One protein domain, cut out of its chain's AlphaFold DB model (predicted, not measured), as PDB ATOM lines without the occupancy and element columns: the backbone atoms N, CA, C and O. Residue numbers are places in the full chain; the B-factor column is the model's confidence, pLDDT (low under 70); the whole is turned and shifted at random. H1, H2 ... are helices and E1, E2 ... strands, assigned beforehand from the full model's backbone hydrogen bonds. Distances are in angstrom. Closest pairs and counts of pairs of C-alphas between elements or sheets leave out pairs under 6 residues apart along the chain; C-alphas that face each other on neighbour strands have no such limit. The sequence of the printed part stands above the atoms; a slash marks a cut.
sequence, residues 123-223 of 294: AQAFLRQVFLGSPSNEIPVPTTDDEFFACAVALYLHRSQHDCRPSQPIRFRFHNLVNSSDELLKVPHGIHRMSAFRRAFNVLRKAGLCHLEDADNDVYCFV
ATOM      1  N   ALA A 123     154.120 163.302 207.080       89.62
ATOM      2  CA  ALA A 123     154.095 162.030 207.797       89.62
ATOM      3  C   ALA A 123     152.714 161.682 208.379       89.62
ATOM      4  O   ALA A 123     152.268 160.544 208.274       89.62
ATOM      5  N   GLN A 124     151.995 162.646 208.958       90.38
ATOM      6  CA  GLN A 124     150.673 162.395 209.533       90.38
ATOM      7  C   GLN A 124     149.637 162.063 208.449       90.38
ATOM      8  O   GLN A 124     148.917 161.075 208.595       90.38
ATOM      9  N   ALA A 125     149.625 162.818 207.346       89.75
ATOM     10  CA  ALA A 125     148.762 162.543 206.197       89.75
ATOM     11  C   ALA A 125     149.060 161.160 205.588       89.75
ATOM     12  O   ALA A 125     148.143 160.398 205.278       89.75
ATOM     13  N   PHE A 126     150.341 160.794 205.491       93.94
ATOM     14  CA  PHE A 126     150.769 159.469 205.043       93.94
ATOM     15  C   PHE A 126     150.248 158.360 205.966       93.94
ATOM     16  O   PHE A 126     149.631 157.395 205.515       93.94
ATOM     17  N   LEU A 127     150.453 158.498 207.279       94.81
ATOM     18  CA  LEU A 127     149.995 157.514 208.260       94.81
ATOM     19  C   LEU A 127     148.466 157.386 208.268       94.81
ATOM     20  O   LEU A 127     147.953 156.283 208.454       94.81
ATOM     21  N   ARG A 128     147.740 158.479 208.005       93.94
ATOM     22  CA  ARG A 128     146.288 158.461 207.810       93.94
ATOM     23  C   ARG A 128     145.891 157.622 206.599       93.94
ATOM     24  O   ARG A 128     144.969 156.822 206.705       93.94
ATOM     25  N   GLN A 129     146.572 157.777 205.465       93.69
ATOM     26  CA  GLN A 129     146.306 156.974 204.264       93.69
ATOM     27  C   GLN A 129     146.574 155.485 204.514       93.69
ATOM     28  O   GLN A 129     145.751 154.641 204.161       93.69
ATOM     29  N   VAL A 130     147.673 155.165 205.207       94.75
ATOM     30  CA  VAL A 130     147.968 153.791 205.641       94.75
ATOM     31  C   VAL A 130     146.862 153.259 206.554       94.75
ATOM     32  O   VAL A 130     146.359 152.161 206.331       94.75
ATOM     33  N   PHE A 131     146.432 154.044 207.548       95.25
ATOM     34  CA  PHE A 131     145.332 153.666 208.433       95.25
ATOM     35  C   PHE A 131     144.053 153.371 207.650       95.25
ATOM     36  O   PHE A 131     143.442 152.332 207.865       95.25
ATOM     37  N   LEU A 132     143.653 154.260 206.739       94.31
ATOM     38  CA  LEU A 132     142.436 154.111 205.939       94.31
ATOM     39  C   LEU A 132     142.510 152.945 204.940       94.31
ATOM     40  O   LEU A 132     141.493 152.591 204.350       94.31
ATOM     41  N   GLY A 133     143.679 152.315 204.793       91.88
ATOM     42  CA  GLY A 133     143.876 151.161 203.929       91.88
ATOM     43  C   GLY A 133     144.007 151.524 202.458       91.88
ATOM     44  O   GLY A 133     143.626 150.728 201.603       91.88
ATOM     45  N   SER A 134     144.535 152.714 202.154       88.50
ATOM     46  CA  SER A 134     144.884 153.077 200.782       88.50
ATOM     47  C   SER A 134     145.830 152.024 200.169       88.50
ATOM     48  O   SER A 134     146.658 151.434 200.881       88.50
ATOM     49  N   PRO A 135     145.721 151.753 198.857       82.31
ATOM     50  CA  PRO A 135     146.541 150.743 198.198       82.31
ATOM     51  C   PRO A 135     148.027 151.103 198.303       82.31
ATOM     52  O   PRO A 135     148.453 152.196 197.942       82.31
ATOM     53  N   SER A 136     148.844 150.158 198.776       73.25
ATOM     54  CA  SER A 136     150.253 150.377 199.147       73.25
ATOM     55  C   SER A 136     151.174 150.859 198.019       73.25
ATOM     56  O   SER A 136     152.308 151.260 198.288       73.25
ATOM     57  N   ASN A 137     150.727 150.759 196.767       71.69
ATOM     58  CA  ASN A 137     151.481 151.168 195.580       71.69
ATOM     59  C   ASN A 137     151.277 152.650 195.235       71.69
ATOM     60  O   ASN A 137     152.058 153.203 194.468       71.69
ATOM     61  N   GLU A 138     150.263 153.293 195.817       75.75
ATOM     62  CA  GLU A 138     149.885 154.679 195.522       75.75
ATOM     63  C   GLU A 138     150.339 155.665 196.606       75.75
ATOM     64  O   GLU A 138     150.143 156.866 196.460       75.75
ATOM     65  N   ILE A 139     150.954 155.175 197.690       75.00
ATOM     66  CA  ILE A 139     151.339 155.995 198.845       75.00
ATOM     67  C   ILE A 139     152.850 156.297 198.791       75.00
ATOM     68  O   ILE A 139     153.657 155.470 199.232       75.00
ATOM     69  N   PRO A 140     153.285 157.455 198.258       80.88
ATOM     70  CA  PRO A 140     154.693 157.834 198.278       80.88
ATOM     71  C   PRO A 140     155.139 158.143 199.711       80.88
ATOM     72  O   PRO A 140     154.511 158.933 200.414       80.88
ATOM     73  N   VAL A 141     156.243 157.535 200.152       84.44
ATOM     74  CA  VAL A 141     156.829 157.837 201.466       84.44
ATOM     75  C   VAL A 141     157.396 159.260 201.436       84.44
ATOM     76  O   VAL A 141     158.206 159.558 200.555       84.44
ATOM     77  N   PRO A 142     157.027 160.143 202.381       86.56
ATOM     78  CA  PRO A 142     157.541 161.508 202.416       86.56
ATOM     79  C   PRO A 142     159.005 161.502 202.868       86.56
ATOM     80  O   PRO A 142     159.293 161.484 204.059       86.56
ATOM     81  N   THR A 143     159.942 161.493 201.919       81.94
ATOM     82  CA  THR A 143     161.391 161.373 202.179       81.94
ATOM     83  C   THR A 143     162.033 162.628 202.771       81.94
ATOM     84  O   THR A 143     163.154 162.561 203.266       81.94
ATOM     85  N   THR A 144     161.342 163.764 202.720       73.12
ATOM     86  CA  THR A 144     161.807 165.059 203.236       73.12
ATOM     87  C   THR A 144     161.409 165.316 204.691       73.12
ATOM     88  O   THR A 144     161.815 166.329 205.253       73.12
ATOM     89  N   ASP A 145     160.612 164.432 205.296       77.25
ATOM     90  CA  ASP A 145     160.105 164.577 206.662       77.25
ATOM     91  C   ASP A 145     161.064 163.921 207.673       77.25
ATOM     92  O   ASP A 145     161.564 162.818 207.444       77.25
ATOM     93  N   ASP A 146     161.291 164.553 208.826       80.19
ATOM     94  CA  ASP A 146     162.107 163.990 209.915       80.19
ATOM     95  C   ASP A 146     161.567 162.635 210.418       80.19
ATOM     96  O   ASP A 146     162.299 161.817 210.987       80.19
ATOM     97  N   GLU A 147     160.274 162.379 210.203       87.06
ATOM     98  CA  GLU A 147     159.570 161.156 210.576       87.06
ATOM     99  C   GLU A 147     159.458 160.143 209.419       87.06
ATOM    100  O   GLU A 147     158.773 159.128 209.571       87.06
ATOM    101  N   PHE A 148     160.165 160.327 208.292       91.00
ATOM    102  CA  PHE A 148     160.044 159.436 207.125       91.00
ATOM    103  C   PHE A 148     160.297 157.957 207.449       91.00
ATOM    104  O   PHE A 148     159.660 157.072 206.877       91.00
ATOM    105  N   PHE A 149     161.200 157.668 208.393       94.44
ATOM    106  CA  PHE A 149     161.480 156.292 208.801       94.44
ATOM    107  C   PHE A 149     160.268 155.646 209.493       94.44
ATOM    108  O   PHE A 149     160.034 154.451 209.334       94.44
ATOM    109  N   ALA A 150     159.447 156.424 210.210       94.88
ATOM    110  CA  ALA A 150     158.184 155.933 210.760       94.88
ATOM    111  C   ALA A 150     157.193 155.569 209.648       94.88
ATOM    112  O   ALA A 150     156.551 154.522 209.720       94.88
ATOM    113  N   CYS A 151     157.120 156.389 208.597       95.00
ATOM    114  CA  CYS A 151     156.302 156.123 207.415       95.00
ATOM    115  C   CYS A 151     156.762 154.857 206.676       95.00
ATOM    116  O   CYS A 151     155.932 154.027 206.311       95.00
ATOM    117  N   ALA A 152     158.074 154.655 206.518       94.81
ATOM    118  CA  ALA A 152     158.622 153.448 205.898       94.81
ATOM    119  C   ALA A 152     158.291 152.179 206.707       94.81
ATOM    120  O   ALA A 152     157.854 151.176 206.139       94.81
ATOM    121  N   VAL A 153     158.404 152.245 208.040       96.06
ATOM    122  CA  VAL A 153     157.985 151.159 208.939       96.06
ATOM    123  C   VAL A 153     156.481 150.886 208.818       96.06
ATOM    124  O   VAL A 153     156.084 149.727 208.720       96.06
ATOM    125  N   ALA A 154     155.639 151.925 208.794       96.31
ATOM    126  CA  ALA A 154     154.195 151.768 208.614       96.31
ATOM    127  C   ALA A 154     153.848 151.112 207.274       96.31
ATOM    128  O   ALA A 154     153.006 150.222 207.239       96.31
ATOM    129  N   LEU A 155     154.515 151.512 206.188       95.25
ATOM    130  CA  LEU A 155     154.307 150.935 204.862       95.25
ATOM    131  C   LEU A 155     154.714 149.462 204.810       95.25
ATOM    132  O   LEU A 155     153.992 148.650 204.237       95.25
ATOM    133  N   TYR A 156     155.847 149.112 205.421       95.56
ATOM    134  CA  TYR A 156     156.289 147.723 205.533       95.56
ATOM    135  C   TYR A 156     155.258 146.866 206.279       95.56
ATOM    136  O   TYR A 156     154.882 145.792 205.805       95.56
ATOM    137  N   LEU A 157     154.768 147.353 207.425       95.19
ATOM    138  CA  LEU A 157     153.742 146.657 208.200       95.19
ATOM    139  C   LEU A 157     152.435 146.549 207.407       95.19
ATOM    140  O   LEU A 157     151.863 145.471 207.344       95.19
ATOM    141  N   HIS A 158     152.007 147.615 206.732       93.50
ATOM    142  CA  HIS A 158     150.820 147.603 205.874       93.50
ATOM    143  C   HIS A 158     150.912 146.548 204.763       93.50
ATOM    144  O   HIS A 158     150.005 145.735 204.608       93.50
ATOM    145  N   ARG A 159     152.042 146.483 204.047       92.56
ATOM    146  CA  ARG A 159     152.293 145.456 203.017       92.56
ATOM    147  C   ARG A 159     152.279 144.047 203.601       92.56
ATOM    148  O   ARG A 159     151.562 143.186 203.106       92.56
ATOM    149  N   SER A 160     152.957 143.857 204.731       91.75
ATOM    150  CA  SER A 160     152.954 142.580 205.454       91.75
ATOM    151  C   SER A 160     151.535 142.140 205.853       91.75
ATOM    152  O   SER A 160     151.258 140.944 205.936       91.75
ATOM    153  N   GLN A 161     150.617 143.087 206.089       90.69
ATOM    154  CA  GLN A 161     149.229 142.792 206.463       90.69
ATOM    155  C   GLN A 161     148.479 142.193 205.289       90.69
ATOM    156  O   GLN A 161     147.812 141.165 205.429       90.69
ATOM    157  N   HIS A 162     148.624 142.851 204.141       86.38
ATOM    158  CA  HIS A 162     148.035 142.429 202.886       86.38
ATOM    159  C   HIS A 162     148.571 141.063 202.444       86.38
ATOM    160  O   HIS A 162     147.779 140.231 202.008       86.38
ATOM    161  N   ASP A 163     149.867 140.803 202.637       86.75
ATOM    162  CA  ASP A 163     150.502 139.562 202.189       86.75
ATOM    163  C   ASP A 163     150.189 138.361 203.096       86.75
ATOM    164  O   ASP A 163     149.988 137.248 202.612       86.75
ATOM    165  N   CYS A 164     150.152 138.549 204.422       80.69
ATOM    166  CA  CYS A 164     149.997 137.428 205.354       80.69
ATOM    167  C   CYS A 164     148.539 137.114 205.706       80.69
ATOM    168  O   CYS A 164     148.157 135.941 205.712       80.69
ATOM    169  N   ARG A 165     147.749 138.120 206.116       75.38
ATOM    170  CA  ARG A 165     146.405 137.933 206.699       75.38
ATOM    171  C   ARG A 165     145.543 139.194 206.527       75.38
ATOM    172  O   ARG A 165     145.486 140.013 207.446       75.38
ATOM    173  N   PRO A 166     144.785 139.329 205.426       76.12
ATOM    174  CA  PRO A 166     144.011 140.542 205.155       76.12
ATOM    175  C   PRO A 166     142.846 140.772 206.131       76.12
ATOM    176  O   PRO A 166     142.298 141.864 206.176       76.12
ATOM    177  N   SER A 167     142.453 139.768 206.920       81.50
ATOM    178  CA  SER A 167     141.295 139.832 207.824       81.50
ATOM    179  C   SER A 167     141.644 140.006 209.303       81.50
ATOM    180  O   SER A 167     140.737 140.036 210.134       81.50
ATOM    181  N   GLN A 168     142.929 140.103 209.669       85.19
ATOM    182  CA  GLN A 168     143.335 140.278 211.067       85.19
ATOM    183  C   GLN A 168     144.423 141.347 211.237       85.19
ATOM    184  O   GLN A 168     145.285 141.497 210.369       85.19
ATOM    185  N   PRO A 169     144.426 142.082 212.367       90.19
ATOM    186  CA  PRO A 169     145.552 142.934 212.733       90.19
ATOM    187  C   PRO A 169     146.853 142.128 212.794       90.19
ATOM    188  O   PRO A 169     146.862 140.994 213.293       90.19
ATOM    189  N   ILE A 170     147.962 142.711 212.331       93.31
ATOM    190  CA  ILE A 170     149.263 142.042 212.440       93.31
ATOM    191  C   ILE A 170     149.744 142.122 213.875       93.31
ATOM    192  O   ILE A 170     149.810 143.204 214.456       93.31
ATOM    193  N   ARG A 171     150.193 140.980 214.392       94.38
ATOM    194  CA  ARG A 171     150.996 140.909 215.608       94.38
ATOM    195  C   ARG A 171     152.428 140.560 215.262       94.38
ATOM    196  O   ARG A 171     152.672 139.623 214.505       94.38
ATOM    197  N   PHE A 172     153.373 141.300 215.816       94.94
ATOM    198  CA  PHE A 172     154.791 141.092 215.557       94.94
ATOM    199  C   PHE A 172     155.616 141.436 216.796       94.94
ATOM    200  O   PHE A 172     155.178 142.188 217.664       94.94
ATOM    201  N   ARG A 173     156.829 140.883 216.875       95.94
ATOM    202  CA  ARG A 173     157.786 141.222 217.933       95.94
ATOM    203  C   ARG A 173     158.684 142.358 217.483       95.94
ATOM    204  O   ARG A 173     159.181 142.323 216.352       95.94
ATOM    205  N   PHE A 174     158.929 143.337 218.345       93.56
ATOM    206  CA  PHE A 174     159.741 144.493 217.965       93.56
ATOM    207  C   PHE A 174     161.174 144.083 217.618       93.56
ATOM    208  O   PHE A 174     161.693 144.522 216.589       93.56
ATOM    209  N   HIS A 175     161.775 143.146 218.360       92.81
ATOM    210  CA  HIS A 175     163.103 142.625 218.012       92.81
ATOM    211  C   HIS A 175     163.181 142.004 216.601       92.81
ATOM    212  O   HIS A 175     164.203 142.136 215.931       92.81
ATOM    213  N   ASN A 176     162.115 141.351 216.116       94.62
ATOM    214  CA  ASN A 176     162.102 140.729 214.785       94.62
ATOM    215  C   ASN A 176     162.139 141.793 213.697       94.62
ATOM    216  O   ASN A 176     162.896 141.683 212.736       94.62
ATOM    217  N   LEU A 177     161.351 142.848 213.883       94.50
ATOM    218  CA  LEU A 177     161.302 143.953 212.944       94.50
ATOM    219  C   LEU A 177     162.627 144.727 212.925       94.50
ATOM    220  O   LEU A 177     163.144 145.046 211.856       94.50
ATOM    221  N   VAL A 178     163.221 144.959 214.100       93.75
ATOM    222  CA  VAL A 178     164.553 145.563 214.208       93.75
ATOM    223  C   VAL A 178     165.593 144.707 213.492       93.75
ATOM    224  O   VAL A 178     166.464 145.267 212.847       93.75
ATOM    225  N   ASN A 179     165.513 143.382 213.520       93.88
ATOM    226  CA  ASN A 179     166.495 142.528 212.843       93.88
ATOM    227  C   ASN A 179     166.200 142.284 211.351       93.88
ATOM    228  O   ASN A 179     166.998 141.638 210.678       93.88
ATOM    229  N   SER A 180     165.093 142.809 210.820       94.50
ATOM    230  CA  SER A 180     164.714 142.621 209.417       94.50
ATOM    231  C   SER A 180     165.684 143.311 208.450       94.50
ATOM    232  O   SER A 180     166.057 144.471 208.643       94.50
ATOM    233  N   SER A 181     166.060 142.608 207.382       92.50
ATOM    234  CA  SER A 181     166.921 143.110 206.306       92.50
ATOM    235  C   SER A 181     166.150 143.757 205.149       92.50
ATOM    236  O   SER A 181     166.733 143.980 204.093       92.50
ATOM    237  N   ASP A 182     164.852 144.023 205.321       95.44
ATOM    238  CA  ASP A 182     164.015 144.625 204.280       95.44
ATOM    239  C   ASP A 182     164.536 146.008 203.848       95.44
ATOM    240  O   ASP A 182     164.958 146.824 204.674       95.44
ATOM    241  N   GLU A 183     164.479 146.276 202.544       92.56
ATOM    242  CA  GLU A 183     164.930 147.527 201.931       92.56
ATOM    243  C   GLU A 183     164.203 148.761 202.492       92.56
ATOM    244  O   GLU A 183     164.840 149.789 202.729       92.56
ATOM    245  N   LEU A 184     162.901 148.659 202.793       90.56
ATOM    246  CA  LEU A 184     162.121 149.741 203.413       90.56
ATOM    247  C   LEU A 184     162.561 150.031 204.850       90.56
ATOM    248  O   LEU A 184     162.339 151.125 205.365       90.56
ATOM    249  N   LEU A 185     163.186 149.058 205.511       93.81
ATOM    250  CA  LEU A 185     163.626 149.151 206.899       93.81
ATOM    251  C   LEU A 185     165.100 149.562 207.018       93.81
ATOM    252  O   LEU A 185     165.689 149.467 208.104       93.81
ATOM    253  N   LYS A 186     165.715 150.042 205.931       92.69
ATOM    254  CA  LYS A 186     167.053 150.637 205.965       92.69
ATOM    255  C   LYS A 186     167.030 151.954 206.737       92.69
ATOM    256  O   LYS A 186     166.282 152.879 206.437       92.69
ATOM    257  N   VAL A 187     167.865 152.018 207.769       90.94
ATOM    258  CA  VAL A 187     167.961 153.178 208.663       90.94
ATOM    259  C   VAL A 187     168.836 154.254 208.013       90.94
ATOM    260  O   VAL A 187     169.809 153.904 207.340       90.94
ATOM    261  N   PRO A 188     168.543 155.553 208.215       84.75
ATOM    262  CA  PRO A 188     169.348 156.622 207.635       84.75
ATOM    263  C   PRO A 188     170.785 156.597 208.175       84.75
ATOM    264  O   PRO A 188     171.028 156.213 209.324       84.75
ATOM    265  N   HIS A 189     171.739 157.031 207.351       85.75
ATOM    266  CA  HIS A 189     173.163 157.017 207.690       85.75
ATOM    267  C   HIS A 189     173.446 157.787 208.990       85.75
ATOM    268  O   HIS A 189     172.884 158.852 209.236       85.75
ATOM    269  N   GLY A 190     174.324 157.236 209.833       84.19
ATOM    270  CA  GLY A 190     174.734 157.858 211.097       84.19
ATOM    271  C   GLY A 190     173.754 157.689 212.264       84.19
ATOM    272  O   GLY A 190     174.067 158.103 213.379       84.19
ATOM    273  N   ILE A 191     172.593 157.054 212.061       88.81
ATOM    274  CA  ILE A 191     171.617 156.808 213.130       88.81
ATOM    275  C   ILE A 191     171.712 155.357 213.601       88.81
ATOM    276  O   ILE A 191     171.590 154.415 212.821       88.81
ATOM    277  N   HIS A 192     171.851 155.161 214.914       92.94
ATOM    278  CA  HIS A 192     171.814 153.824 215.498       92.94
ATOM    279  C   HIS A 192     170.441 153.167 215.282       92.94
ATOM    280  O   HIS A 192     169.403 153.724 215.660       92.94
ATOM    281  N   ARG A 193     170.434 151.953 214.717       93.56
ATOM    282  CA  ARG A 193     169.226 151.245 214.267       93.56
ATOM    283  C   ARG A 193     168.155 151.126 215.347       93.56
ATOM    284  O   ARG A 193     167.018 151.538 215.132       93.56
ATOM    285  N   MET A 194     168.530 150.676 216.543       93.06
ATOM    286  CA  MET A 194     167.607 150.562 217.679       93.06
ATOM    287  C   MET A 194     166.933 151.902 218.026       93.06
ATOM    288  O   MET A 194     165.739 151.955 218.315       93.06
ATOM    289  N   SER A 195     167.683 153.004 217.967       92.00
ATOM    290  CA  SER A 195     167.171 154.342 218.279       92.00
ATOM    291  C   SER A 195     166.220 154.851 217.195       92.00
ATOM    292  O   SER A 195     165.214 155.485 217.512       92.00
ATOM    293  N   ALA A 196     166.492 154.541 215.921       93.06
ATOM    294  CA  ALA A 196     165.588 154.846 214.813       93.06
ATOM    295  C   ALA A 196     164.240 154.130 214.972       93.06
ATOM    296  O   ALA A 196     163.197 154.781 214.927       93.06
ATOM    297  N   PHE A 197     164.258 152.825 215.260       95.06
ATOM    298  CA  PHE A 197     163.040 152.041 215.483       95.06
ATOM    299  C   PHE A 197     162.252 152.509 216.705       95.06
ATOM    300  O   PHE A 197     161.040 152.673 216.616       95.06
ATOM    301  N   ARG A 198     162.914 152.814 217.828       93.00
ATOM    302  CA  ARG A 198     162.228 153.381 219.005       93.00
ATOM    303  C   ARG A 198     161.514 154.694 218.678       93.00
ATOM    304  O   ARG A 198     160.379 154.890 219.108       93.00
ATOM    305  N   ARG A 199     162.151 155.580 217.900       92.56
ATOM    306  CA  ARG A 199     161.521 156.830 217.442       92.56
ATOM    307  C   ARG A 199     160.341 156.560 216.511       92.56
ATOM    308  O   ARG A 199     159.265 157.089 216.773       92.56
ATOM    309  N   ALA A 200     160.507 155.693 215.513       95.00
ATOM    310  CA  ALA A 200     159.432 155.302 214.603       95.00
ATOM    311  C   ALA A 200     158.221 154.731 215.355       95.00
ATOM    312  O   ALA A 200     157.099 155.185 215.166       95.00
ATOM    313  N   PHE A 201     158.440 153.810 216.293       94.38
ATOM    314  CA  PHE A 201     157.365 153.209 217.085       94.38
ATOM    315  C   PHE A 201     156.666 154.220 217.980       94.38
ATOM    316  O   PHE A 201     155.452 154.152 218.148       94.38
ATOM    317  N   ASN A 202     157.401 155.184 218.534       92.06
ATOM    318  CA  ASN A 202     156.790 156.274 219.282       92.06
ATOM    319  C   ASN A 202     155.852 157.109 218.393       92.06
ATOM    320  O   ASN A 202     154.761 157.458 218.836       92.06
ATOM    321  N   VAL A 203     156.238 157.388 217.143       93.56
ATOM    322  CA  VAL A 203     155.379 158.075 216.162       93.56
ATOM    323  C   VAL A 203     154.130 157.239 215.859       93.56
ATOM    324  O   VAL A 203     153.017 157.732 216.033       93.56
ATOM    325  N   LEU A 204     154.282 155.951 215.527       95.31
ATOM    326  CA  LEU A 204     153.148 155.062 215.225       95.31
ATOM    327  C   LEU A 204     152.192 154.884 216.412       95.31
ATOM    328  O   LEU A 204     150.974 154.889 216.237       95.31
ATOM    329  N   ARG A 205     152.725 154.772 217.634       92.69
ATOM    330  CA  ARG A 205     151.929 154.702 218.869       92.69
ATOM    331  C   ARG A 205     151.169 155.997 219.131       92.69
ATOM    332  O   ARG A 205     150.003 155.944 219.509       92.69
ATOM    333  N   LYS A 206     151.807 157.155 218.924       90.25
ATOM    334  CA  LYS A 206     151.151 158.468 219.051       90.25
ATOM    335  C   LYS A 206     150.055 158.670 218.008       90.25
ATOM    336  O   LYS A 206     149.055 159.299 218.331       90.25
ATOM    337  N   ALA A 207     150.236 158.125 216.806       91.19
ATOM    338  CA  ALA A 207     149.224 158.108 215.753       91.19
ATOM    339  C   ALA A 207     148.098 157.083 216.003       91.19
ATOM    340  O   ALA A 207     147.086 157.112 215.314       91.19
ATOM    341  N   GLY A 208     148.256 156.176 216.976       92.56
ATOM    342  CA  GLY A 208     147.277 155.129 217.283       92.56
ATOM    343  C   GLY A 208     147.320 153.911 216.352       92.56
ATOM    344  O   GLY A 208     146.444 153.061 216.447       92.56
ATOM    345  N   LEU A 209     148.334 153.798 215.488       94.75
ATOM    346  CA  LEU A 209     148.492 152.688 214.537       94.75
ATOM    347  C   LEU A 209     149.160 151.450 215.137       94.75
ATOM    348  O   LEU A 209     149.070 150.361 214.578       94.75
ATOM    349  N   CYS A 210     149.873 151.616 216.252       94.75
ATOM    350  CA  CYS A 210     150.616 150.541 216.894       94.75
ATOM    351  C   CYS A 210     150.337 150.509 218.400       94.75
ATOM    352  O   CYS A 210     150.360 151.548 219.066       94.75
ATOM    353  N   HIS A 211     150.099 149.317 218.948       92.75
ATOM    354  CA  HIS A 211     149.826 149.088 220.366       92.75
ATOM    355  C   HIS A 211     150.740 147.999 220.928       92.75
ATOM    356  O   HIS A 211     150.978 147.004 220.256       92.75
ATOM    357  N   LEU A 212     151.227 148.169 222.159       93.00
ATOM    358  CA  LEU A 212     151.924 147.105 222.887       93.00
ATOM    359  C   LEU A 212     150.866 146.209 223.541       93.00
ATOM    360  O   LEU A 212     150.190 146.648 224.470       93.00
ATOM    361  N   GLU A 213     150.693 145.000 223.016       91.56
ATOM    362  CA  GLU A 213     149.677 144.043 223.470       91.56
ATOM    363  C   GLU A 213     150.200 143.192 224.632       91.56
ATOM    364  O   GLU A 213     149.486 143.005 225.615       91.56
ATOM    365  N   ASP A 214     151.463 142.766 224.548       92.81
ATOM    366  CA  ASP A 214     152.147 141.963 225.560       92.81
ATOM    367  C   ASP A 214     153.557 142.525 225.794       92.81
ATOM    368  O   ASP A 214     154.406 142.511 224.900       92.81
ATOM    369  N   ALA A 215     153.780 143.067 226.992       92.12
ATOM    370  CA  ALA A 215     155.053 143.666 227.377       92.12
ATOM    371  C   ALA A 215     156.133 142.619 227.679       92.12
ATOM    372  O   ALA A 215     157.304 142.879 227.412       92.12
ATOM    373  N   ASP A 216     155.744 141.447 228.185       93.62
ATOM    374  CA  ASP A 216     156.675 140.390 228.583       93.62
ATOM    375  C   ASP A 216     157.278 139.716 227.348       93.62
ATOM    376  O   ASP A 216     158.463 139.385 227.314       93.62
ATOM    377  N   ASN A 217     156.468 139.574 226.295       92.81
ATOM    378  CA  ASN A 217     156.872 138.952 225.034       92.81
ATOM    379  C   ASN A 217     157.211 139.954 223.916       92.81
ATOM    380  O   ASN A 217     157.436 139.532 222.776       92.81
ATOM    381  N   ASP A 218     157.242 141.258 224.220       93.88
ATOM    382  CA  ASP A 218     157.557 142.335 223.267       93.88
ATOM    383  C   ASP A 218     156.648 142.312 222.016       93.88
ATOM    384  O   ASP A 218     157.096 142.545 220.888       93.88
ATOM    385  N   VAL A 219     155.361 141.982 222.202       95.00
ATOM    386  CA  VAL A 219     154.389 141.815 221.111       95.00
ATOM    387  C   VAL A 219     153.618 143.103 220.880       95.00
ATOM    388  O   VAL A 219     152.896 143.605 221.746       95.00
ATOM    389  N   TYR A 220     153.720 143.593 219.652       95.44
ATOM    390  CA  TYR A 220     152.996 144.751 219.163       95.44
ATOM    391  C   TYR A 220     151.903 144.333 218.191       95.44
ATOM    392  O   TYR A 220     152.069 143.391 217.417       95.44
ATOM    393  N   CYS A 221     150.815 145.092 218.202       94.88
ATOM    394  CA  CYS A 221     149.703 144.983 217.275       94.88
ATOM    395  C   CYS A 221     149.677 146.220 216.368       94.88
ATOM    396  O   CYS A 221     149.685 147.349 216.867       94.88
ATOM    397  N   PHE A 222     149.673 146.009 215.052       95.50
ATOM    398  CA  PHE A 222     149.482 147.051 214.043       95.50
ATOM    399  C   PHE A 222     148.047 147.009 213.521       95.50
ATOM    400  O   PHE A 222     147.544 145.942 213.162       95.50
ATOM    401  N   VAL A 223     147.394 148.170 213.493       93.44
ATOM    402  CA  VAL A 223     145.968 148.283 213.175       93.44
ATOM    403  C   VAL A 223     145.722 149.195 211.986       93.44
ATOM    404  O   VAL A 223     146.269 150.288 211.893       93.44
TER     405      VAL A 223
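What this domain is: This is residues 123 to 223 of the 294 residues of the protein "OB domain-containing protein" of Aphanomyces invadans (UniProt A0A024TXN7). The long helix H2 runs through the middle, with H1 side by side with it and H4 crossing its early part, residues 149 to 154. A small three-stranded sheet, E1, E3 and E2, forms a wall that H2 and H4 pack on, and short H3 follows E1. The printed part has 101 residues, with four named helices and three named strands in the order H1, H2, E1, H3, H4, E2, E3; the class is mixed. The sheet order is E1, E3, E2, all antiparallel. The whole is compact, with a radius of gyration of the C-alphas of 12.7 A, and rounded, spanning 33 by 32 by 25 A.

How they stand to each other: H1, residues 123 to 132, touches H2, residues 148 to 164, at a shallow tilt of 14 degrees, the same way; the closest C-alphas, of Ala 123 and Cys 151, are 6.3 A apart. With residues 149 to 154 alone, H2 touches H4, residues 193 to 206, about perpendicular at 78 degrees; the closest C-alphas, of Ala 150 and Ala 200, are 4.1 A apart. H3, residues 174 to 178, only just touches H4, with 3 pairs of C-alphas within 8 A, the closest those of Val 178 and Phe 197, 6.8 A. E1, residues 170 to 173, and E3, residues 219 to 222, are antiparallel neighbours, with N 172 and O 220 at 2.9 A. E2, residues 210 to 214, makes a hairpin with E3, with N 221 and O 211 at 2.8 A. H2 and H4 are on one face of this sheet, as two layers, helices on one face of a sheet; H1 is not on it. E1, H3, H4 and E2 form a split strand-helix-strand unit, two strands running the same way with E3 between them, its crossover right-handed. In H1, H2, H3 and H4 every O i to N i+4 pair is within hydrogen-bond range.

Where its parts are: H1 begins at C-alpha 123 (154.095, 162.030, 207.797) and is 14.2 A long. H2 is 24.3 A and H4 20.0 A long. E3 ends at C-alpha 222 (149.482, 147.051, 214.043).

The domain as a whole: The C-alphas farthest apart, of Ser 167 and Gly 190, are 38.1 A apart. The links H1 to H2 and H3 to H4 are long. The printed part has no cut, and no printed residue is under 70 in pLDDT.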